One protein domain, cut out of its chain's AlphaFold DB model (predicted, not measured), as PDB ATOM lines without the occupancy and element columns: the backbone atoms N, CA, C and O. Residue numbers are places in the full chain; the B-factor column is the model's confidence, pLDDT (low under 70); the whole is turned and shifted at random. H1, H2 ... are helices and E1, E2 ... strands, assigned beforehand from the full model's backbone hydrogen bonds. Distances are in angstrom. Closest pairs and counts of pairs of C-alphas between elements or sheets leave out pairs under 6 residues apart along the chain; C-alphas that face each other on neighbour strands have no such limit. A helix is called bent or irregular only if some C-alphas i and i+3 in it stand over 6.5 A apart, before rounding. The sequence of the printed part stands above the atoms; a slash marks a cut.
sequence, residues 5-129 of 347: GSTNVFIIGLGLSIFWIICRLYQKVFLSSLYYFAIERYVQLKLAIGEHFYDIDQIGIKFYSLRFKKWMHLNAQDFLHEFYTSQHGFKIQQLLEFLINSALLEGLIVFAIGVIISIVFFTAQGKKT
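Overview. This is residues 5 to 129 of the 347 residues of the protein "Conjugal transfer protein" of Orientia tsutsugamushi (UniProt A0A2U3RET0). This is a long rod: a two-helix stem, where H1 and the bent helix H4 run side by side and opposite ways, with a small head at one end made of H2, H3 and the strand hairpin E1 E2. Arm H4a reaches from the head into the stem, arm H4b runs on along H1, and residues 123 to 129 stick out. The printed part has 125 residues, mostly helix, in the order H1 H2 E1 E2 H3 H4, with E1 and E2 antiparallel. It is extended, radius of gyration of the C-alphas 22.9 A, spanning 77 by 32 by 19 A.

Arrangement. Start with H1, residues 5 to 28: it touches H4b, residues 104 to 129, closest at C-alphas Gly 13 and Gly 114, 4.4 A, opposite ways at a tilt of 37 degrees, only just steep. H2, residues 31 to 50, touches H4a, residues 87 to 101, about perpendicular at 89 degrees; H2 touches it with residues 32 to 37 alone and H4a with residues 88 to 92 alone, and the closest C-alphas are those of Ser 33 and His 88, 4.8 A. In the hairpin of E1, residues 60 to 65, and E2, residues 70 to 75, look at N 61 and O 74, 2.8 A. H3, residues 76 to 85, touches H2, closest at C-alphas Ala 76 and Val 43, 6.0 A. In H1, H2, H3, H4a and H4b every O i to N i+4 pair is within hydrogen-bond range.

Along the chain. Find C-alpha 5 at (347.716, 304.222, 401.399); H1 runs 35.2 A from there. H2 spans 28.0 A, E1 14.7 A, E2 16.4 A and H3 14.4 A. H4, residues 87 to 129, was assigned as one helix by its hydrogen bonds but is bent: C-alphas 101 and 104 are 7.1 A apart, and its arms stand at 55 degrees. H4a spans 21.0 A; H4b spans 37.0 A, ending at C-alpha 129, (344.016, 311.578, 413.417).

Size, cuts and confidence. The C-alphas farthest apart, Asp 55 and Thr 129, are 78.2 A apart. The printed part has no cut and no long link. Mean pLDDT of the printed part is 87.3; look for values under 70 at residue 5 and residues 127 to 129.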
ATOM      1  N   GLY A   5     348.647 304.997 400.565       69.31
ATOM      2  CA  GLY A   5     347.716 304.222 401.399       69.31
ATOM      3  C   GLY A   5     347.157 302.976 400.704       69.31
ATOM      4  O   GLY A   5     347.115 301.905 401.300       69.31
ATOM      5  N   SER A   6     346.788 303.099 399.428       73.94
ATOM      6  CA  SER A   6     346.359 301.979 398.576       73.94
ATOM      7  C   SER A   6     347.470 300.944 398.421       73.94
ATOM      8  O   SER A   6     347.240 299.757 398.630       73.94
ATOM      9  N   THR A   7     348.688 301.399 398.135       82.12
ATOM     10  CA  THR A   7     349.870 300.546 397.965       82.12
ATOM     11  C   THR A   7     350.155 299.728 399.226       82.12
ATOM     12  O   THR A   7     350.334 298.517 399.138       82.12
ATOM     13  N   ASN A   8     350.084 300.340 400.412       84.81
ATOM     14  CA  ASN A   8     350.287 299.633 401.682       84.81
ATOM     15  C   ASN A   8     349.214 298.566 401.947       84.81
ATOM     16  O   ASN A   8     349.537 297.466 402.387       84.81
ATOM     17  N   VAL A   9     347.944 298.867 401.659       89.94
ATOM     18  CA  VAL A   9     346.830 297.915 401.811       89.94
ATOM     19  C   VAL A   9     347.023 296.691 400.911       89.94
ATOM     20  O   VAL A   9     346.855 295.559 401.367       89.94
ATOM     21  N   PHE A  10     347.420 296.905 399.655       88.56
ATOM     22  CA  PHE A  10     347.680 295.813 398.718       88.56
ATOM     23  C   PHE A  10     348.908 294.986 399.104       88.56
ATOM     24  O   PHE A  10     348.849 293.761 399.029       88.56
ATOM     25  N   ILE A  11     349.986 295.625 399.574       90.06
ATOM     26  CA  ILE A  11     351.184 294.924 400.059       90.06
ATOM     27  C   ILE A  11     350.844 294.019 401.249       90.06
ATOM     28  O   ILE A  11     351.289 292.876 401.282       90.06
ATOM     29  N   ILE A  12     350.025 294.488 402.198       91.12
ATOM     30  CA  ILE A  12     349.602 293.676 403.349       91.12
ATOM     31  C   ILE A  12     348.766 292.478 402.888       91.12
ATOM     32  O   ILE A  12     349.044 291.350 403.296       91.12
ATOM     33  N   GLY A  13     347.777 292.695 402.013       91.50
ATOM     34  CA  GLY A  13     346.964 291.607 401.463       91.50
ATOM     35  C   GLY A  13     347.809 290.562 400.728       91.50
ATOM     36  O   GLY A  13     347.632 289.360 400.931       91.50
ATOM     37  N   LEU A  14     348.764 291.014 399.911       92.62
ATOM     38  CA  LEU A  14     349.661 290.149 399.146       92.62
ATOM     39  C   LEU A  14     350.625 289.384 400.062       92.62
ATOM     40  O   LEU A  14     350.795 288.179 399.897       92.62
ATOM     41  N   GLY A  15     351.186 290.047 401.076       91.56
ATOM     42  CA  GLY A  15     352.042 289.416 402.080       91.56
ATOM     43  C   GLY A  15     351.324 288.318 402.868       91.56
ATOM     44  O   GLY A  15     351.875 287.232 403.039       91.56
ATOM     45  N   LEU A  16     350.076 288.556 403.287       92.56
ATOM     46  CA  LEU A  16     349.257 287.554 403.983       92.56
ATOM     47  C   LEU A  16     348.925 286.354 403.086       92.56
ATOM     48  O   LEU A  16     348.995 285.214 403.541       92.56
ATOM     49  N   SER A  17     348.604 286.604 401.815       92.56
ATOM     50  CA  SER A  17     348.312 285.557 400.830       92.56
ATOM     51  C   SER A  17     349.530 284.665 400.564       92.56
ATOM     52  O   SER A  17     349.438 283.439 400.653       92.56
ATOM     53  N   ILE A  18     350.704 285.268 400.344       92.00
ATOM     54  CA  ILE A  18     351.963 284.534 400.152       92.00
ATOM     55  C   ILE A  18     352.313 283.726 401.402       92.00
ATOM     56  O   ILE A  18     352.628 282.541 401.299       92.00
ATOM     57  N   PHE A  19     352.220 284.334 402.588       93.00
ATOM     58  CA  PHE A  19     352.491 283.643 403.848       93.00
ATOM     59  C   PHE A  19     351.563 282.437 404.052       93.00
ATOM     60  O   PHE A  19     352.023 281.362 404.440       93.00
ATOM     61  N   TRP A  20     350.272 282.579 403.735       92.44
ATOM     62  CA  TRP A  20     349.312 281.478 403.791       92.44
ATOM     63  C   TRP A  20     349.692 280.332 402.849       92.44
ATOM     64  O   TRP A  20     349.745 279.179 403.277       92.44
ATOM     65  N   ILE A  21     350.020 280.642 401.591       91.06
ATOM     66  CA  ILE A  21     350.431 279.639 400.599       91.06
ATOM     67  C   ILE A  21     351.705 278.918 401.056       91.06
ATOM     68  O   ILE A  21     351.754 277.692 401.002       91.06
ATOM     69  N   ILE A  22     352.704 279.639 401.577       90.12
ATOM     70  CA  ILE A  22     353.939 279.042 402.113       90.12
ATOM     71  C   ILE A  22     353.628 278.080 403.266       90.12
ATOM     72  O   ILE A  22     354.116 276.950 403.268       90.12
ATOM     73  N   CYS A  23     352.776 278.478 404.214       90.44
ATOM     74  CA  CYS A  23     352.353 277.612 405.317       90.44
ATOM     75  C   CYS A  23     351.629 276.348 404.818       90.44
ATOM     76  O   CYS A  23     351.893 275.248 405.308       90.44
ATOM     77  N   ARG A  24     350.747 276.475 403.818       88.81
ATOM     78  CA  ARG A  24     350.024 275.337 403.222       88.81
ATOM     79  C   ARG A  24     350.957 274.399 402.458       88.81
ATOM     80  O   ARG A  24     350.800 273.185 402.553       88.81
ATOM     81  N   LEU A  25     351.947 274.944 401.754       87.25
ATOM     82  CA  LEU A  25     352.991 274.160 401.096       87.25
ATOM     83  C   LEU A  25     353.833 273.400 402.118       87.25
ATOM     84  O   LEU A  25     354.027 272.198 401.965       87.25
ATOM     85  N   TYR A  26     354.251 274.057 403.201       87.19
ATOM     86  CA  TYR A  26     355.012 273.413 404.270       87.19
ATOM     87  C   TYR A  26     354.256 272.230 404.899       87.19
ATOM     88  O   TYR A  26     354.851 271.193 405.176       87.19
ATOM     89  N   GLN A  27     352.934 272.340 405.066       85.31
ATOM     90  CA  GLN A  27     352.105 271.245 405.587       85.31
ATOM     91  C   GLN A  27     351.988 270.044 404.632       85.31
ATOM     92  O   GLN A  27     351.735 268.928 405.087       85.31
ATOM     93  N   LYS A  28     352.128 270.257 403.316       83.69
ATOM     94  CA  LYS A  28     351.885 269.231 402.286       83.69
ATOM     95  C   LYS A  28     353.161 268.650 401.674       83.69
ATOM     96  O   LYS A  28     353.125 267.553 401.120       83.69
ATOM     97  N   VAL A  29     354.291 269.346 401.780       85.69
ATOM     98  CA  VAL A  29     355.575 268.909 401.222       85.69
ATOM     99  C   VAL A  29     356.322 268.024 402.220       85.69
ATOM    100  O   VAL A  29     356.721 268.461 403.295       85.69
ATOM    101  N   PHE A  30     356.585 266.777 401.824       86.44
ATOM    102  CA  PHE A  30     357.449 265.854 402.561       86.44
ATOM    103  C   PHE A  30     358.667 265.498 401.710       86.44
ATOM    104  O   PHE A  30     358.520 264.981 400.601       86.44
ATOM    105  N   LEU A  31     359.870 265.714 402.251       85.12
ATOM    106  CA  LEU A  31     361.129 265.511 401.524       85.12
ATOM    107  C   LEU A  31     361.295 264.067 401.019       85.12
ATOM    108  O   LEU A  31     361.740 263.844 399.897       85.12
ATOM    109  N   SER A  32     360.857 263.081 401.809       87.25
ATOM    110  CA  SER A  32     360.855 261.672 401.403       87.25
ATOM    111  C   SER A  32     359.946 261.416 400.200       87.25
ATOM    112  O   SER A  32     360.315 260.668 399.305       87.25
ATOM    113  N   SER A  33     358.766 262.043 400.156       89.44
ATOM    114  CA  SER A  33     357.833 261.880 399.037       89.44
ATOM    115  C   SER A  33     358.347 262.570 397.774       89.44
ATOM    116  O   SER A  33     358.196 262.015 396.693       89.44
ATOM    117  N   LEU A  34     359.012 263.724 397.906       88.12
ATOM    118  CA  LEU A  34     359.693 264.386 396.788       88.12
ATOM    119  C   LEU A  34     360.829 263.533 396.215       88.12
ATOM    120  O   LEU A  34     360.985 263.465 395.001       88.12
ATOM    121  N   TYR A  35     361.593 262.853 397.071       91.00
ATOM    122  CA  TYR A  35     362.632 261.922 396.634       91.00
ATOM    123  C   TYR A  35     362.052 260.778 395.787       91.00
ATOM    124  O   TYR A  35     362.517 260.540 394.675       91.00
ATOM    125  N   TYR A  36     360.995 260.114 396.269       89.56
ATOM    126  CA  TYR A  36     360.332 259.052 395.505       89.56
ATOM    127  C   TYR A  36     359.661 259.573 394.229       89.56
ATOM    128  O   TYR A  36     359.671 258.876 393.220       89.56
ATOM    129  N   PHE A  37     359.148 260.805 394.239       91.31
ATOM    130  CA  PHE A  37     358.604 261.455 393.048       91.31
ATOM    131  C   PHE A  37     359.676 261.764 391.997       91.31
ATOM    132  O   PHE A  37     359.453 261.553 390.812       91.31
ATOM    133  N   ALA A  38     360.865 262.215 392.404       90.94
ATOM    134  CA  ALA A  38     361.975 262.430 391.474       90.94
ATOM    135  C   ALA A  38     362.409 261.116 390.805       90.94
ATOM    136  O   ALA A  38     362.683 261.088 389.605       90.94
ATOM    137  N   ILE A  39     362.417 260.019 391.573       90.50
ATOM    138  CA  ILE A  39     362.649 258.679 391.030       90.50
ATOM    139  C   ILE A  39     361.521 258.299 390.071       90.50
ATOM    140  O   ILE A  39     361.811 257.830 388.980       90.50
ATOM    141  N   GLU A  40     360.260 258.540 390.423       91.81
ATOM    142  CA  GLU A  40     359.118 258.271 389.544       91.81
ATOM    143  C   GLU A  40     359.204 259.033 388.210       91.81
ATOM    144  O   GLU A  40     359.058 258.409 387.160       91.81
ATOM    145  N   ARG A  41     359.557 260.326 388.214       92.88
ATOM    146  CA  ARG A  41     359.802 261.103 386.983       92.88
ATOM    147  C   ARG A  41     360.919 260.496 386.137       92.88
ATOM    148  O   ARG A  41     360.805 260.422 384.915       92.88
ATOM    149  N   TYR A  42     361.995 260.049 386.784       91.19
ATOM    150  CA  TYR A  42     363.099 259.378 386.105       91.19
ATOM    151  C   TYR A  42     362.684 258.014 385.532       91.19
ATOM    152  O   TYR A  42     363.068 257.689 384.413       91.19
ATOM    153  N   VAL A  43     361.865 257.239 386.248       90.50
ATOM    154  CA  VAL A  43     361.311 255.963 385.769       90.50
ATOM    155  C   VAL A  43     360.410 256.177 384.559       90.50
ATOM    156  O   VAL A  43     360.574 255.475 383.568       90.50
ATOM    157  N   GLN A  44     359.520 257.174 384.593       90.50
ATOM    158  CA  GLN A  44     358.672 257.521 383.447       90.50
ATOM    159  C   GLN A  44     359.497 257.913 382.223       90.50
ATOM    160  O   GLN A  44     359.230 257.434 381.125       90.50
ATOM    161  N   LEU A  45     360.530 258.739 382.409       90.00
ATOM    162  CA  LEU A  45     361.447 259.101 381.328       90.00
ATOM    163  C   LEU A  45     362.179 257.869 380.777       90.00
ATOM    164  O   LEU A  45     362.319 257.714 379.564       90.00
ATOM    165  N   LYS A  46     362.637 256.986 381.669       89.06
ATOM    166  CA  LYS A  46     363.358 255.768 381.301       89.06
ATOM    167  C   LYS A  46     362.470 254.774 380.553       89.06
ATOM    168  O   LYS A  46     362.970 254.149 379.628       89.06
ATOM    169  N   LEU A  47     361.192 254.651 380.911       88.38
ATOM    170  CA  LEU A  47     360.210 253.855 380.167       88.38
ATOM    171  C   LEU A  47     359.945 254.458 378.787       88.38
ATOM    172  O   LEU A  47     360.138 253.774 377.790       88.38
ATOM    173  N   ALA A  48     359.638 255.758 378.720       88.19
ATOM    174  CA  ALA A  48     359.333 256.439 377.461       88.19
ATOM    175  C   ALA A  48     360.460 256.315 376.418       88.19
ATOM    176  O   ALA A  48     360.202 256.185 375.225       88.19
ATOM    177  N   ILE A  49     361.721 256.347 376.861       87.06
ATOM    178  CA  ILE A  49     362.882 256.162 375.980       87.06
ATOM    179  C   ILE A  49     363.194 254.672 375.788       87.06
ATOM    180  O   ILE A  49     363.452 254.238 374.671       87.06
ATOM    181  N   GLY A  50     363.194 253.888 376.868       82.81
ATOM    182  CA  GLY A  50     363.646 252.497 376.886       82.81
ATOM    183  C   GLY A  50     362.746 251.531 376.121       82.81
ATOM    184  O   GLY A  50     363.275 250.587 375.544       82.81
ATOM    185  N   GLU A  51     361.441 251.804 376.035       84.56
ATOM    186  CA  GLU A  51     360.475 251.031 375.235       84.56
ATOM    187  C   GLU A  51     360.846 250.954 373.746       84.56
ATOM    188  O   GLU A  51     360.452 250.024 373.051       84.56
ATOM    189  N   HIS A  52     361.647 251.899 373.246       85.44
ATOM    190  CA  HIS A  52     362.126 251.882 371.863       85.44
ATOM    191  C   HIS A  52     363.265 250.877 371.627       85.44
ATOM    192  O   HIS A  52     363.590 250.586 370.478       85.44
ATOM    193  N   PHE A  53     363.905 250.383 372.692       83.69
ATOM    194  CA  PHE A  53     365.131 249.582 372.616       83.69
ATOM    195  C   PHE A  53     365.029 248.221 373.314       83.69
ATOM    196  O   PHE A  53     365.763 247.308 372.942       83.69
ATOM    197  N   TYR A  54     364.160 248.081 374.317       84.25
ATOM    198  CA  TYR A  54     364.020 246.878 375.138       84.25
ATOM    199  C   TYR A  54     362.545 246.598 375.441       84.25
ATOM    200  O   TYR A  54     361.752 247.532 375.565       84.25
ATOM    201  N   ASP A  55     362.201 245.322 375.643       81.12
ATOM    202  CA  ASP A  55     360.895 244.949 376.194       81.12
ATOM    203  C   ASP A  55     360.721 245.550 377.595       81.12
ATOM    204  O   ASP A  55     361.667 245.601 378.390       81.12
ATOM    205  N   ILE A  56     359.498 245.976 377.917       76.44
ATOM    206  CA  ILE A  56     359.184 246.696 379.162       76.44
ATOM    207  C   ILE A  56     359.606 245.903 380.413       76.44
ATOM    208  O   ILE A  56     360.105 246.474 381.388       76.44
ATOM    209  N   ASP A  57     359.506 244.575 380.355       78.06
ATOM    210  CA  ASP A  57     359.878 243.666 381.443       78.06
ATOM    211  C   ASP A  57     361.383 243.704 381.777       78.06
ATOM    212  O   ASP A  57     361.790 243.378 382.895       78.06
ATOM    213  N   GLN A  58     362.222 244.158 380.840       79.56
ATOM    214  CA  GLN A  58     363.677 244.256 381.002       79.56
ATOM    215  C   GLN A  58     364.129 245.619 381.551       79.56
ATOM    216  O   GLN A  58     365.288 245.792 381.946       79.56
ATOM    217  N   ILE A  59     363.233 246.608 381.610       85.62
ATOM    218  CA  ILE A  59     363.562 247.966 382.043       85.62
ATOM    219  C   ILE A  59     363.463 248.046 383.569       85.62
ATOM    220  O   ILE A  59     362.422 248.346 384.142       85.62
ATOM    221  N   GLY A  60     364.579 247.799 384.256       85.50
ATOM    222  CA  GLY A  60     364.669 247.916 385.715       85.50
ATOM    223  C   GLY A  60     365.253 249.245 386.207       85.50
ATOM    224  O   GLY A  60     366.041 249.908 385.521       85.50
ATOM    225  N   ILE A  61     364.937 249.623 387.446       90.06
ATOM    226  CA  ILE A  61     365.559 250.742 388.163       90.06
ATOM    227  C   ILE A  61     366.224 250.274 389.455       90.06
ATOM    228  O   ILE A  61     365.697 249.445 390.189       90.06
ATOM    229  N   LYS A  62     367.403 250.831 389.750       89.62
ATOM    230  CA  LYS A  62     368.072 250.690 391.043       89.62
ATOM    231  C   LYS A  62     367.928 251.996 391.822       89.62
ATOM    232  O   LYS A  62     368.392 253.032 391.357       89.62
ATOM    233  N   PHE A  63     367.316 251.950 392.999       90.38
ATOM    234  CA  PHE A  63     367.135 253.123 393.861       90.38
ATOM    235  C   PHE A  63     367.360 252.763 395.329       90.38
ATOM    236  O   PHE A  63     367.280 251.600 395.729       90.38
ATOM    237  N   TYR A  64     367.664 253.764 396.150       90.00
ATOM    238  CA  TYR A  64     367.807 253.563 397.586       90.00
ATOM    239  C   TYR A  64     366.437 253.671 398.259       90.00
ATOM    240  O   TYR A  64     365.794 254.721 398.200       90.00
ATOM    241  N   SER A  65     365.969 252.590 398.887       87.38
ATOM    242  CA  SER A  65     364.698 252.603 399.609       87.38
ATOM    243  C   SER A  65     364.893 253.193 401.002       87.38
ATOM    244  O   SER A  65     365.551 252.591 401.849       87.38
ATOM    245  N   LEU A  66     364.279 254.350 401.263       86.44
ATOM    246  CA  LEU A  66     364.278 254.999 402.577       86.44
ATOM    247  C   LEU A  66     363.567 254.150 403.644       86.44
ATOM    248  O   LEU A  66     363.945 254.204 404.812       86.44
ATOM    249  N   ARG A  67     362.585 253.326 403.245       84.44
ATOM    250  CA  ARG A  67     361.863 252.405 404.138       84.44
ATOM    251  C   ARG A  67     362.745 251.257 404.630       84.44
ATOM    252  O   ARG A  67     362.758 250.966 405.821       84.44
ATOM    253  N   PHE A  68     363.476 250.614 403.721       84.62
ATOM    254  CA  PHE A  68     364.293 249.430 404.028       84.62
ATOM    255  C   PHE A  68     365.778 249.745 404.258       84.62
ATOM    256  O   PHE A  68     366.543 248.839 404.577       84.62
ATOM    257  N   LYS A  69     366.189 251.010 404.079       87.75
ATOM    258  CA  LYS A  69     367.574 251.503 404.195       87.75
ATOM    259  C   LYS A  69     368.586 250.669 403.392       87.75
ATOM    260  O   LYS A  69     369.690 250.394 403.852       87.75
ATOM    261  N   LYS A  70     368.193 250.246 402.188       89.50
ATOM    262  CA  LYS A  70     369.027 249.455 401.274       89.50
ATOM    263  C   LYS A  70     368.752 249.806 399.817       89.50
ATOM    264  O   LYS A  70     367.668 250.289 399.477       89.50
ATOM    265  N   TRP A  71     369.725 249.520 398.958       89.31
ATOM    266  CA  TRP A  71     369.542 249.571 397.510       89.31
ATOM    267  C   TRP A  71     368.604 248.452 397.068       89.31
ATOM    268  O   TRP A  71     368.844 247.285 397.376       89.31
ATOM    269  N   MET A  72     367.542 248.816 396.359       88.31
ATOM    270  CA  MET A  72     366.604 247.876 395.758       88.31
ATOM    271  C   MET A  72     366.650 247.997 394.242       88.31
ATOM    272  O   MET A  72     366.932 249.069 393.703       88.31
ATOM    273  N   HIS A  73     366.389 246.879 393.577       88.44
ATOM    274  CA  HIS A  73     366.163 246.818 392.146       88.44
ATOM    275  C   HIS A  73     364.725 246.357 391.918       88.44
ATOM    276  O   HIS A  73     364.328 245.347 392.495       88.44
ATOM    277  N   LEU A  74     363.959 247.113 391.138       86.50
ATOM    278  CA  LEU A  74     362.585 246.785 390.750       86.50
ATOM    279  C   LEU A  74     362.428 246.992 389.245       86.50
ATOM    280  O   LEU A  74     363.131 247.829 388.667       86.50
ATOM    281  N   ASN A  75     361.496 246.269 388.624       89.38
ATOM    282  CA  ASN A  75     361.031 246.623 387.289       89.38
ATOM    283  C   ASN A  75     360.403 248.034 387.328       89.38
ATOM    284  O   ASN A  75     359.831 248.457 388.338       89.38
ATOM    285  N   ALA A  76     360.564 248.797 386.250       86.06
ATOM    286  CA  ALA A  76     360.051 250.154 386.134       86.06
ATOM    287  C   ALA A  76     358.521 250.241 386.298       86.06
ATOM    288  O   ALA A  76     358.049 251.155 386.975       86.06
ATOM    289  N   GLN A  77     357.747 249.295 385.753       86.69
ATOM    290  CA  GLN A  77     356.291 249.248 385.930       86.69
ATOM    291  C   GLN A  77     355.893 248.915 387.371       86.69
ATOM    292  O   GLN A  77     355.031 249.593 387.932       86.69
ATOM    293  N   ASP A  78     356.568 247.950 387.999       87.69
ATOM    294  CA  ASP A  78     356.319 247.588 389.400       87.69
ATOM    295  C   ASP A  78     356.585 248.769 390.338       87.69
ATOM    296  O   ASP A  78     355.798 249.038 391.246       87.69
ATOM    297  N   PHE A  79     357.656 249.532 390.084       89.62
ATOM    298  CA  PHE A  79     357.949 250.744 390.845       89.62
ATOM    299  C   PHE A  79     356.860 251.811 390.673       89.62
ATOM    300  O   PHE A  79     356.478 252.443 391.657       89.62
ATOM    301  N   LEU A  80     356.351 252.028 389.453       88.75
ATOM    302  CA  LEU A  80     355.250 252.971 389.226       88.75
ATOM    303  C   LEU A  80     353.986 252.527 389.961       88.75
ATOM    304  O   LEU A  80     353.359 253.340 390.642       88.75
ATOM    305  N   HIS A  81     353.641 251.242 389.871       87.75
ATOM    306  CA  HIS A  81     352.487 250.690 390.569       87.75
ATOM    307  C   HIS A  81     352.617 250.866 392.087       87.75
ATOM    308  O   HIS A  81     351.700 251.400 392.718       87.75
ATOM    309  N   GLU A  82     353.771 250.508 392.665       87.25
ATOM    310  CA  GLU A  82     354.063 250.685 394.092       87.25
ATOM    311  C   GLU A  82     354.053 252.170 394.485       87.25
ATOM    312  O   GLU A  82     353.511 252.527 395.528       87.25
ATOM    313  N   PHE A  83     354.583 253.071 393.652       89.69
ATOM    314  CA  PHE A  83     354.581 254.505 393.932       89.69
ATOM    315  C   PHE A  83     353.158 255.060 394.040       89.69
ATOM    316  O   PHE A  83     352.849 255.701 395.049       89.69
ATOM    317  N   TYR A  84     352.288 254.778 393.064       88.12
ATOM    318  CA  TYR A  84     350.909 255.279 393.052       88.12
ATOM    319  C   TYR A  84     350.024 254.650 394.137       88.12
ATOM    320  O   TYR A  84     349.134 255.326 394.650       88.12
ATOM    321  N   THR A  85     350.284 253.402 394.544       87.25
ATOM    322  CA  THR A  85     349.591 252.774 395.689       87.25
ATOM    323  C   THR A  85     350.203 253.134 397.046       87.25
ATOM    324  O   THR A  85     349.553 252.977 398.081       87.25
ATOM    325  N   SER A  86     351.435 253.644 397.083       87.94
ATOM    326  CA  SER A  86     352.093 254.035 398.328       87.94
ATOM    327  C   SER A  86     351.559 255.347 398.911       87.94
ATOM    328  O   SER A  86     351.039 256.233 398.228       87.94
ATOM    329  N   GLN A  87     351.834 255.547 400.203       86.19
ATOM    330  CA  GLN A  87     351.614 256.829 400.881       86.19
ATOM    331  C   GLN A  87     352.389 257.995 400.239       86.19
ATOM    332  O   GLN A  87     352.025 259.154 400.443       86.19
ATOM    333  N   HIS A  88     353.468 257.725 399.493       87.19
ATOM    334  CA  HIS A  88     354.244 258.766 398.822       87.19
ATOM    335  C   HIS A  88     353.515 259.299 397.587       87.19
ATOM    336  O   HIS A  88     353.410 260.520 397.461       87.19
ATOM    337  N   GLY A  89     352.943 258.418 396.758       86.25
ATOM    338  CA  GLY A  89     352.115 258.804 395.613       86.25
ATOM    339  C   GLY A  89     350.890 259.608 396.036       86.25
ATOM    340  O   GLY A  89     350.677 260.706 395.527       86.25
ATOM    341  N   PHE A  90     350.169 259.148 397.067       87.94
ATOM    342  CA  PHE A  90     349.006 259.868 397.604       87.94
ATOM    343  C   PHE A  90     349.348 261.294 398.072       87.94
ATOM    344  O   PHE A  90     348.646 262.250 397.747       87.94
ATOM    345  N   LYS A  91     350.462 261.472 398.798       87.69
ATOM    346  CA  LYS A  91     350.910 262.800 399.262       87.69
ATOM    347  C   LYS A  91     351.271 263.736 398.106       87.69
ATOM    348  O   LYS A  91     351.001 264.932 398.185       87.69
ATOM    349  N   ILE A  92     351.882 263.208 397.048       89.00
ATOM    350  CA  ILE A  92     352.235 263.989 395.856       89.00
ATOM    351  C   ILE A  92     350.982 264.376 395.075       89.00
ATOM    352  O   ILE A  92     350.848 265.534 394.689       89.00
ATOM    353  N   GLN A  93     350.034 263.454 394.915       87.56
ATOM    354  CA  GLN A  93     348.753 263.754 394.287       87.56
ATOM    355  C   GLN A  93     347.993 264.841 395.060       87.56
ATOM    356  O   GLN A  93     347.551 265.819 394.466       87.56
ATOM    357  N   GLN A  94     347.944 264.754 396.392       86.69
ATOM    358  CA  GLN A  94     347.317 265.773 397.238       86.69
ATOM    359  C   GLN A  94     348.004 267.151 397.138       86.69
ATOM    360  O   GLN A  94     347.348 268.193 397.263       86.69
ATOM    361  N   LEU A  95     349.327 267.178 396.942       88.31
ATOM    362  CA  LEU A  95     350.084 268.407 396.694       88.31
ATOM    363  C   LEU A  95     349.749 268.998 395.316       88.31
ATOM    364  O   LEU A  95     349.530 270.203 395.215       88.31
ATOM    365  N   LEU A  96     349.675 268.166 394.275       86.31
ATOM    366  CA  LEU A  96     349.329 268.587 392.915       86.31
ATOM    367  C   LEU A  96     347.890 269.108 392.830       86.31
ATOM    368  O   LEU A  96     347.665 270.196 392.307       86.31
ATOM    369  N   GLU A  97     346.929 268.391 393.413       87.38
ATOM    370  CA  GLU A  97     345.527 268.821 393.483       87.38
ATOM    371  C   GLU A  97     345.385 270.164 394.209       87.38
ATOM    372  O   GLU A  97     344.632 271.035 393.775       87.38
ATOM    373  N   PHE A  98     346.157 270.373 395.281       88.94
ATOM    374  CA  PHE A  98     346.204 271.659 395.968       88.94
ATOM    375  C   PHE A  98     346.737 272.779 395.076       88.94
ATOM    376  O   PHE A  98     346.120 273.840 395.023       88.94
ATOM    377  N   LEU A  99     347.861 272.553 394.391       87.25
ATOM    378  CA  LEU A  99     348.490 273.555 393.530       87.25
ATOM    379  C   LEU A  99     347.581 273.973 392.370       87.25
ATOM    380  O   LEU A  99     347.515 275.160 392.059       87.25
ATOM    381  N   ILE A 100     346.874 273.018 391.763       86.38
ATOM    382  CA  ILE A 100     346.039 273.264 390.581       86.38
ATOM    383  C   ILE A 100     344.693 273.884 390.974       86.38
ATOM    384  O   ILE A 100     344.279 274.872 390.374       86.38
ATOM    385  N   ASN A 101     344.016 273.335 391.989       84.62
ATOM    386  CA  ASN A 101     342.610 273.665 392.236       84.62
ATOM    387  C   ASN A 101     342.400 274.663 393.380       84.62
ATOM    388  O   ASN A 101     341.497 275.495 393.318       84.62
ATOM    389  N   SER A 102     343.189 274.573 394.453       86.12
ATOM    390  CA  SER A 102     342.868 275.261 395.714       86.12
ATOM    391  C   SER A 102     343.790 276.437 396.026       86.12
ATOM    392  O   SER A 102     343.338 277.412 396.618       86.12
ATOM    393  N   ALA A 103     345.062 276.380 395.626       89.19
ATOM    394  CA  ALA A 103     346.075 277.352 396.028       89.19
ATOM    395  C   ALA A 103     345.735 278.782 395.580       89.19
ATOM    396  O   ALA A 103     345.842 279.718 396.374       89.19
ATOM    397  N   LEU A 104     345.273 278.949 394.336       88.50
ATOM    398  CA  LEU A 104     344.893 280.255 393.796       88.50
ATOM    399  C   LEU A 104     343.655 280.814 394.510       88.50
ATOM    400  O   LEU A 104     343.661 281.971 394.929       88.50
ATOM    401  N   LEU A 105     342.615 279.994 394.698       90.19
ATOM    402  CA  LEU A 105     341.372 280.417 395.346       90.19
ATOM    403  C   LEU A 105     341.595 280.784 396.821       90.19
ATOM    404  O   LEU A 105     341.162 281.848 397.259       90.19
ATOM    405  N   GLU A 106     342.311 279.944 397.575       90.88
ATOM    406  CA  GLU A 106     342.687 280.239 398.963       90.88
ATOM    407  C   GLU A 106     343.515 281.529 399.047       90.88
ATOM    408  O   GLU A 106     343.247 282.385 399.891       90.88
ATOM    409  N   GLY A 107     344.471 281.708 398.129       90.81
ATOM    410  CA  GLY A 107     345.284 282.917 398.038       90.81
ATOM    411  C   GLY A 107     344.455 284.181 397.795       90.81
ATOM    412  O   GLY A 107     344.680 285.190 398.470       90.81
ATOM    413  N   LEU A 108     343.475 284.133 396.886       91.81
ATOM    414  CA  LEU A 108     342.572 285.254 396.601       91.81
ATOM    415  C   LEU A 108     341.655 285.585 397.783       91.81
ATOM    416  O   LEU A 108     341.444 286.762 398.078       91.81
ATOM    417  N   ILE A 109     341.136 284.571 398.483       93.25
ATOM    418  CA  ILE A 109     340.288 284.772 399.668       93.25
ATOM    419  C   ILE A 109     341.086 285.466 400.776       93.25
ATOM    420  O   ILE A 109     340.642 286.481 401.315       93.25
ATOM    421  N   VAL A 110     342.287 284.966 401.086       94.00
ATOM    422  CA  VAL A 110     343.158 285.566 402.111       94.00
ATOM    423  C   VAL A 110     343.563 286.987 401.722       94.00
ATOM    424  O   VAL A 110     343.549 287.883 402.568       94.00
ATOM    425  N   PHE A 111     343.853 287.221 400.441       94.44
ATOM    426  CA  PHE A 111     344.149 288.551 399.918       94.44
ATOM    427  C   PHE A 111     342.977 289.521 400.121       94.44
ATOM    428  O   PHE A 111     343.168 290.604 400.674       94.44
ATOM    429  N   ALA A 112     341.759 289.129 399.734       93.38
ATOM    430  CA  ALA A 112     340.567 289.963 399.872       93.38
ATOM    431  C   ALA A 112     340.270 290.298 401.343       93.38
ATOM    432  O   ALA A 112     340.035 291.460 401.679       93.38
ATOM    433  N   ILE A 113     340.354 289.305 402.236       94.38
ATOM    434  CA  ILE A 113     340.176 289.506 403.681       94.38
ATOM    435  C   ILE A 113     341.246 290.464 404.226       94.38
ATOM    436  O   ILE A 113     340.916 291.418 404.934       94.38
ATOM    437  N   GLY A 114     342.515 290.260 403.861       92.50
ATOM    438  CA  GLY A 114     343.625 291.118 404.282       92.50
ATOM    439  C   GLY A 114     343.462 292.572 403.832       92.50
ATOM    440  O   GLY A 114     343.692 293.496 404.618       92.50
ATOM    441  N   VAL A 115     342.993 292.786 402.599       93.31
ATOM    442  CA  VAL A 115     342.679 294.117 402.057       93.31
ATOM    443  C   VAL A 115     341.536 294.769 402.839       93.31
ATOM    444  O   VAL A 115     341.685 295.907 403.284       93.31
ATOM    445  N   ILE A 116     340.429 294.057 403.078       92.62
ATOM    446  CA  ILE A 116     339.270 294.588 403.817       92.62
ATOM    447  C   ILE A 116     339.668 294.996 405.241       92.62
ATOM    448  O   ILE A 116     339.376 296.117 405.663       92.62
ATOM    449  N   ILE A 117     340.380 294.129 405.969       92.25
ATOM    450  CA  ILE A 117     340.846 294.414 407.337       92.25
ATOM    451  C   ILE A 117     341.754 295.646 407.350       92.25
ATOM    452  O   ILE A 117     341.586 296.534 408.189       92.25
ATOM    453  N   SER A 118     342.683 295.732 406.396       90.25
ATOM    454  CA  SER A 118     343.605 296.863 406.290       90.25
ATOM    455  C   SER A 118     342.860 298.171 406.011       90.25
ATOM    456  O   SER A 118     343.128 299.178 406.666       90.25
ATOM    457  N   ILE A 119     341.872 298.168 405.108       89.75
ATOM    458  CA  ILE A 119     341.034 299.343 404.822       89.75
ATOM    459  C   ILE A 119     340.280 299.789 406.079       89.75
ATOM    460  O   ILE A 119     340.301 300.974 406.420       89.75
ATOM    461  N   VAL A 120     339.642 298.866 406.804       88.81
ATOM    462  CA  VAL A 120     338.909 299.184 408.043       88.81
ATOM    463  C   VAL A 120     339.849 299.760 409.106       88.81
ATOM    464  O   VAL A 120     339.541 300.782 409.721       88.81
ATOM    465  N   PHE A 121     341.026 299.162 409.289       88.56
ATOM    466  CA  PHE A 121     342.023 299.634 410.246       88.56
ATOM    467  C   PHE A 121     342.513 301.051 409.916       88.56
ATOM    468  O   PHE A 121     342.454 301.947 410.764       88.56
ATOM    469  N   PHE A 122     342.949 301.288 408.674       85.88
ATOM    470  CA  PHE A 122     343.468 302.591 408.262       85.88
ATOM    471  C   PHE A 122     342.387 303.673 408.252       85.88
ATOM    472  O   PHE A 122     342.662 304.805 408.648       85.88
ATOM    473  N   THR A 123     341.146 303.353 407.877       83.62
ATOM    474  CA  THR A 123     340.039 304.324 407.931       83.62
ATOM    475  C   THR A 123     339.659 304.682 409.370       83.62
ATOM    476  O   THR A 123     339.449 305.862 409.670       83.62
ATOM    477  N   ALA A 124     339.636 303.714 410.291       81.94
ATOM    478  CA  ALA A 124     339.387 303.967 411.710       81.94
ATOM    479  C   ALA A 124     340.491 304.827 412.354       81.94
ATOM    480  O   ALA A 124     340.200 305.762 413.106       81.94
ATOM    481  N   GLN A 125     341.758 304.553 412.033       78.19
ATOM    482  CA  GLN A 125     342.907 305.321 412.525       78.19
ATOM    483  C   GLN A 125     343.000 306.714 411.875       78.19
ATOM    484  O   GLN A 125     343.294 307.700 412.558       78.19
ATOM    485  N   GLY A 126     342.671 306.825 410.586       72.88
ATOM    486  CA  GLY A 126     342.611 308.091 409.855       72.88
ATOM    487  C   GLY A 126     341.578 309.048 410.448       72.88
ATOM    488  O   GLY A 126     341.903 310.197 410.744       72.88
ATOM    489  N   LYS A 127     340.363 308.559 410.744       69.19
ATOM    490  CA  LYS A 127     339.318 309.357 411.413       69.19
ATOM    491  C   LYS A 127     339.772 309.907 412.770       69.19
ATOM    492  O   LYS A 127     339.488 311.057 413.086       69.19
ATOM    493  N   LYS A 128     340.521 309.131 413.561       63.78
ATOM    494  CA  LYS A 128     341.048 309.592 414.862       63.78
ATOM    495  C   LYS A 128     342.122 310.677 414.736       63.78
ATOM    496  O   LYS A 128     342.251 311.494 415.646       63.78
ATOM    497  N   THR A 129     342.868 310.681 413.633       60.41
ATOM    498  CA  THR A 129     344.016 311.578 413.417       60.41
ATOM    499  C   THR A 129     343.594 312.893 412.757       60.41
ATOM    500  O   THR A 129     343.991 313.962 413.215       60.41
TER     501      THR A 129